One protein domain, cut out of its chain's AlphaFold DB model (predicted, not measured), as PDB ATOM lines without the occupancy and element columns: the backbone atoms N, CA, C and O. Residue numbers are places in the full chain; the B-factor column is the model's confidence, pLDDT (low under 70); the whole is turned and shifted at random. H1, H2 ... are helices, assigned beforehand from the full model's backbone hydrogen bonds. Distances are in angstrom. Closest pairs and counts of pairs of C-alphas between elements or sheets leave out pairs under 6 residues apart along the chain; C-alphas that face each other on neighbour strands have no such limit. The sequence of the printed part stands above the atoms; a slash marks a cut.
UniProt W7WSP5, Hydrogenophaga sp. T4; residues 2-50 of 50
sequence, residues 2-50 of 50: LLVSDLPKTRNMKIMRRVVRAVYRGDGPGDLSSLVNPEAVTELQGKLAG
ATOM      1  N   LEU A   2     202.934 210.141 197.216       80.12
ATOM      2  CA  LEU A   2     204.358 209.825 197.373       80.12
ATOM      3  C   LEU A   2     205.167 211.112 197.165       80.12
ATOM      4  O   LEU A   2     205.053 211.720 196.100       80.12
ATOM      5  N   LEU A   3     205.935 211.542 198.169       84.44
ATOM      6  CA  LEU A   3     206.861 212.668 198.037       84.44
ATOM      7  C   LEU A   3     208.278 212.150 197.807       84.44
ATOM      8  O   LEU A   3     208.778 211.327 198.576       84.44
ATOM      9  N   VAL A   4     208.906 212.675 196.762       87.31
ATOM     10  CA  VAL A   4     210.305 212.442 196.406       87.31
ATOM     11  C   VAL A   4     210.963 213.772 196.093       87.31
ATOM     12  O   VAL A   4     210.287 214.710 195.658       87.31
ATOM     13  N   SER A   5     212.265 213.844 196.336       89.19
ATOM     14  CA  SER A   5     213.047 215.067 196.160       89.19
ATOM     15  C   SER A   5     213.145 215.463 194.686       89.19
ATOM     16  O   SER A   5     213.073 216.647 194.356       89.19
ATOM     17  N   ASP A   6     213.234 214.477 193.788       90.56
ATOM     18  CA  ASP A   6     213.131 214.696 192.346       90.56
ATOM     19  C   ASP A   6     212.528 213.486 191.605       90.56
ATOM     20  O   ASP A   6     212.454 212.372 192.121       90.56
ATOM     21  N   LEU A   7     212.081 213.707 190.365       90.50
ATOM     22  CA  LEU A   7     211.606 212.655 189.466       90.50
ATOM     23  C   LEU A   7     212.703 212.218 188.483       90.50
ATOM     24  O   LEU A   7     213.428 213.077 187.978       90.50
ATOM     25  N   PRO A   8     212.755 210.930 188.092       92.00
ATOM     26  CA  PRO A   8     213.677 210.427 187.077       92.00
ATOM     27  C   PRO A   8     213.534 211.176 185.746       92.00
ATOM     28  O   PRO A   8     212.477 211.142 185.096       92.00
ATOM     29  N   LYS A   9     214.612 211.829 185.322       93.56
ATOM     30  CA  LYS A   9     214.718 212.630 184.101       93.56
ATOM     31  C   LYS A   9     215.885 212.156 183.244       93.56
ATOM     32  O   LYS A   9     216.907 211.694 183.737       93.56
ATOM     33  N   THR A  10     215.725 212.299 181.935       91.81
ATOM     34  CA  THR A  10     216.790 212.057 180.947       91.81
ATOM     35  C   THR A  10     217.760 213.232 180.848       91.81
ATOM     36  O   THR A  10     217.463 214.323 181.336       91.81
ATOM     37  N   ARG A  11     218.856 213.060 180.095       89.56
ATOM     38  CA  ARG A  11     219.768 214.155 179.687       89.56
ATOM     39  C   ARG A  11     219.079 215.341 179.015       89.56
ATOM     40  O   ARG A  11     219.576 216.454 179.095       89.56
ATOM     41  N   ASN A  12     217.897 215.124 178.443       89.62
ATOM     42  CA  ASN A  12     217.093 216.175 177.823       89.62
ATOM     43  C   ASN A  12     216.038 216.750 178.787       89.62
ATOM     44  O   ASN A  12     215.025 217.280 178.337       89.62
ATOM     45  N   MET A  13     216.197 216.564 180.102       87.31
ATOM     46  CA  MET A  13     215.271 216.997 181.167       87.31
ATOM     47  C   MET A  13     213.848 216.418 181.080       87.31
ATOM     48  O   MET A  13     212.973 216.742 181.885       87.31
ATOM     49  N   LYS A  14     213.600 215.503 180.139       91.56
ATOM     50  CA  LYS A  14     212.315 214.818 179.991       91.56
ATOM     51  C   LYS A  14     212.136 213.784 181.098       91.56
ATOM     52  O   LYS A  14     212.988 212.914 181.262       91.56
ATOM     53  N   ILE A  15     210.989 213.830 181.775       91.50
ATOM     54  CA  ILE A  15     210.603 212.863 182.813       91.50
ATOM     55  C   ILE A  15     210.337 211.486 182.185       91.50
ATOM     56  O   ILE A  15     209.469 211.341 181.313       91.50
ATOM     57  N   MET A  16     211.015 210.445 182.673       91.31
ATOM     58  CA  MET A  16     210.785 209.059 182.249       91.31
ATOM     59  C   MET A  16     209.651 208.417 183.048       91.31
ATOM     60  O   MET A  16     209.853 207.573 183.918       91.31
ATOM     61  N   ARG A  17     208.408 208.750 182.687       91.81
ATOM     62  CA  ARG A  17     207.202 208.171 183.314       91.81
ATOM     63  C   ARG A  17     207.115 206.642 183.214       91.81
ATOM     64  O   ARG A  17     206.366 206.028 183.968       91.81
ATOM     65  N   ARG A  18     207.827 206.024 182.263       91.81
ATOM     66  CA  ARG A  18     207.959 204.562 182.164       91.81
ATOM     67  C   ARG A  18     208.653 203.994 183.402       91.81
ATOM     68  O   ARG A  18     208.106 203.087 184.011       91.81
ATOM     69  N   VAL A  19     209.805 204.558 183.768       90.94
ATOM     70  CA  VAL A  19     210.607 204.131 184.925       90.94
ATOM     71  C   VAL A  19     209.806 204.317 186.208       90.94
ATOM     72  O   VAL A  19     209.656 203.374 186.971       90.94
ATOM     73  N   VAL A  20     209.182 205.489 186.375       90.06
ATOM     74  CA  VAL A  20     208.304 205.767 187.525       90.06
ATOM     75  C   VAL A  20     207.196 204.718 187.647       90.06
ATOM     76  O   VAL A  20     206.944 204.221 188.736       90.06
ATOM     77  N   ARG A  21     206.549 204.337 186.536       91.62
ATOM     78  CA  ARG A  21     205.497 203.309 186.545       91.62
ATOM     79  C   ARG A  21     206.007 201.902 186.837       91.62
ATOM     80  O   ARG A  21     205.262 201.153 187.452       91.62
ATOM     81  N   ALA A  22     207.199 201.540 186.369       92.19
ATOM     82  CA  ALA A  22     207.801 200.244 186.676       92.19
ATOM     83  C   ALA A  22     208.092 200.151 188.178       92.19
ATOM     84  O   ALA A  22     207.550 199.290 188.859       92.19
ATOM     85  N   VAL A  23     208.802 201.149 188.711       90.75
ATOM     86  CA  VAL A  23     209.114 201.253 190.140       90.75
ATOM     87  C   VAL A  23     207.849 201.243 190.996       90.75
ATOM     88  O   VAL A  23     207.779 200.499 191.965       90.75
ATOM     89  N   TYR A  24     206.814 201.991 190.600       87.94
ATOM     90  CA  TYR A  24     205.535 202.025 191.316       87.94
ATOM     91  C   TYR A  24     204.807 200.673 191.361       87.94
ATOM     92  O   TYR A  24     204.031 200.429 192.279       87.94
ATOM     93  N   ARG A  25     205.038 199.790 190.383       89.69
ATOM     94  CA  ARG A  25     204.502 198.419 190.387       89.69
ATOM     95  C   ARG A  25     205.399 197.424 191.126       89.69
ATOM     96  O   ARG A  25     205.000 196.278 191.276       89.69
ATOM     97  N   GLY A  26     206.589 197.842 191.562       86.94
ATOM     98  CA  GLY A  26     207.637 196.936 192.036       86.94
ATOM     99  C   GLY A  26     208.376 196.211 190.904       86.94
ATOM    100  O   GLY A  26     209.165 195.310 191.174       86.94
ATOM    101  N   ASP A  27     208.154 196.608 189.647       87.62
ATOM    102  CA  ASP A  27     208.870 196.069 188.494       87.62
ATOM    103  C   ASP A  27     210.268 196.696 188.377       87.62
ATOM    104  O   ASP A  27     210.512 197.848 188.756       87.62
ATOM    105  N   GLY A  28     211.193 195.955 187.763       85.75
ATOM    106  CA  GLY A  28     212.534 196.451 187.468       85.75
ATOM    107  C   GLY A  28     212.494 197.689 186.554       85.75
ATOM    108  O   GLY A  28     211.889 197.633 185.479       85.75
ATOM    109  N   PRO A  29     213.160 198.806 186.911       85.75
ATOM    110  CA  PRO A  29     213.122 200.045 186.130       85.75
ATOM    111  C   PRO A  29     213.768 199.934 184.736       85.75
ATOM    112  O   PRO A  29     213.556 200.805 183.889       85.75
ATOM    113  N   GLY A  30     214.495 198.845 184.474       86.06
ATOM    114  CA  GLY A  30     215.207 198.603 183.224       86.06
ATOM    115  C   GLY A  30     216.508 199.399 183.160       86.06
ATOM    116  O   GLY A  30     217.182 199.571 184.171       86.06
ATOM    117  N   ASP A  31     216.859 199.874 181.965       83.94
ATOM    118  CA  ASP A  31     218.076 200.653 181.758       83.94
ATOM    119  C   ASP A  31     217.928 202.098 182.269       83.94
ATOM    120  O   ASP A  31     217.038 202.844 181.848       83.94
ATOM    121  N   LEU A  32     218.831 202.484 183.172       86.44
ATOM    122  CA  LEU A  32     218.909 203.809 183.787       86.44
ATOM    123  C   LEU A  32     220.040 204.672 183.209       86.44
ATOM    124  O   LEU A  32     220.175 205.827 183.604       86.44
ATOM    125  N   SER A  33     220.828 204.159 182.256       85.50
ATOM    126  CA  SER A  33     221.986 204.853 181.661       85.50
ATOM    127  C   SER A  33     221.646 206.208 181.019       85.50
ATOM    128  O   SER A  33     222.482 207.109 180.927       85.50
ATOM    129  N   SER A  34     220.394 206.355 180.578       85.69
ATOM    130  CA  SER A  34     219.866 207.566 179.944       85.69
ATOM    131  C   SER A  34     219.401 208.628 180.943       85.69
ATOM    132  O   SER A  34     219.109 209.760 180.534       85.69
ATOM    133  N   LEU A  35     219.294 208.278 182.229       90.25
ATOM    134  CA  LEU A  35     218.912 209.211 183.280       90.25
ATOM    135  C   LEU A  35     220.089 210.102 183.670       90.25
ATOM    136  O   LEU A  35     221.239 209.673 183.685       90.25
ATOM    137  N   VAL A  36     219.779 211.349 184.008       92.94
ATOM    138  CA  VAL A  36     220.744 212.259 184.649       92.94
ATOM    139  C   VAL A  36     220.766 212.108 186.159       92.94
ATOM    140  O   VAL A  36     221.775 212.420 186.771       92.94
ATOM    141  N   ASN A  37     219.662 211.629 186.727       91.75
ATOM    142  CA  ASN A  37     219.454 211.460 188.156       91.75
ATOM    143  C   ASN A  37     219.006 210.020 188.470       91.75
ATOM    144  O   ASN A  37     217.848 209.787 188.841       91.75
ATOM    145  N   PRO A  38     219.873 209.012 188.261       88.88
ATOM    146  CA  PRO A  38     219.559 207.629 188.618       88.88
ATOM    147  C   PRO A  38     219.202 207.468 190.107       88.88
ATOM    148  O   PRO A  38     218.372 206.627 190.446       88.88
ATOM    149  N   GLU A  39     219.739 208.313 190.988       90.75
ATOM    150  CA  GLU A  39     219.433 208.352 192.419       90.75
ATOM    151  C   GLU A  39     217.951 208.609 192.726       90.75
ATOM    152  O   GLU A  39     217.429 208.059 193.695       90.75
ATOM    153  N   ALA A  40     217.235 209.346 191.866       91.50
ATOM    154  CA  ALA A  40     215.796 209.572 192.020       91.50
ATOM    155  C   ALA A  40     214.990 208.265 191.901       91.50
ATOM    156  O   ALA A  40     213.921 208.121 192.495       91.50
ATOM    157  N   VAL A  41     215.497 207.288 191.141       90.56
ATOM    158  CA  VAL A  41     214.888 205.953 191.021       90.56
ATOM    159  C   VAL A  41     215.077 205.169 192.315       90.56
ATOM    160  O   VAL A  41     214.124 204.563 192.802       90.56
ATOM    161  N   THR A  42     216.277 205.217 192.893       89.12
ATOM    162  CA  THR A  42     216.588 204.569 194.173       89.12
ATOM    163  C   THR A  42     215.763 205.170 195.311       89.12
ATOM    164  O   THR A  42     215.206 204.430 196.120       89.12
ATOM    165  N   GLU A  43     215.614 206.499 195.348       90.94
ATOM    166  CA  GLU A  43     214.754 207.186 196.320       90.94
ATOM    167  C   GLU A  43     213.289 206.754 196.162       90.94
ATOM    168  O   GLU A  43     212.643 206.398 197.148       90.94
ATOM    169  N   LEU A  44     212.780 206.711 194.923       89.31
ATOM    170  CA  LEU A  44     211.432 206.214 194.629       89.31
ATOM    171  C   LEU A  44     211.221 204.785 195.140       89.31
ATOM    172  O   LEU A  44     210.202 204.515 195.772       89.31
ATOM    173  N   GLN A  45     212.169 203.880 194.884       88.31
ATOM    174  CA  GLN A  45     212.097 202.494 195.354       88.31
ATOM    175  C   GLN A  45     212.110 202.418 196.885       88.31
ATOM    176  O   GLN A  45     211.263 201.742 197.467       88.31
ATOM    177  N   GLY A  46     213.008 203.155 197.543       88.31
ATOM    178  CA  GLY A  46     213.086 203.200 199.004       88.31
ATOM    179  C   GLY A  46     211.817 203.754 199.657       88.31
ATOM    180  O   GLY A  46     211.396 203.256 200.696       88.31
ATOM    181  N   LYS A  47     211.165 204.742 199.032       87.75
ATOM    182  CA  LYS A  47     209.893 205.314 199.508       87.75
ATOM    183  C   LYS A  47     208.680 204.411 199.282       87.75
ATOM    184  O   LYS A  47     207.664 204.637 199.925       87.75
ATOM    185  N   LEU A  48     208.755 203.456 198.354       84.88
ATOM    186  CA  LEU A  48     207.682 202.488 198.086       84.88
ATOM    187  C   LEU A  48     207.798 201.213 198.924       84.88
ATOM    188  O   LEU A  48     206.805 200.520 199.104       84.88
ATOM    189  N   ALA A  49     209.002 200.889 199.395       74.75
ATOM    190  CA  ALA A  49     209.260 199.721 200.232       74.75
ATOM    191  C   ALA A  49     208.981 199.954 201.734       74.75
ATOM    192  O   ALA A  49     209.166 199.029 202.523       74.75
ATOM    193  N   GLY A  50     208.569 201.167 202.125       59.69
ATOM    194  CA  GLY A  50     208.138 201.527 203.482       59.69
ATOM    195  C   GLY A  50     206.662 201.882 203.523       59.69
ATOM    196  O   GLY A  50     206.041 201.606 204.570       59.69
TER     197      GLY A  50
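Overview. This is residues 2 to 50 of the 50 residues of a protein of Hydrogenophaga sp. T4 (UniProt W7WSP5). With little regular structure, this domain is two short helices, H1 and H2, side by side and pointing the same way, with a long link, residues 26 to 38, leading back from the end of H1 to the start of H2. Residues 2 to 16 make a long loop that folds back near Asn 12 before entering H1. The printed part has 49 residues with two named helices, H1 then H2, and no named strand; the class is all helix, though named elements hold only 19 residues. It is compact, with a radius of gyration of the C-alphas of 9.8 A, and spans 30 by 21 by 14 A.

Arrangement. H2, residues 39 to 48, touches H1, residues 17 to 25; their closest C-alphas, those of Gln 45 and Val 23, are 6.1 A apart. They run the same way at a shallow tilt of 31 degrees. In H1 and H2 every O i to N i+4 pair is within hydrogen-bond range.

Along the chain. H2 is 14.3 A long, from C-alpha 39 at (219.433, 208.352, 192.419) to C-alpha 48 at (207.682, 202.488, 198.086). H1 is 12.3 A long and begins with C-alpha 17 at (207.202, 208.171, 183.314).

Size, cuts and confidence. The farthest C-alphas, those of Asn 12 and Gly 50, are 30.9 A apart. The printed part has no cut. Residue 50 alone has pLDDT under 70.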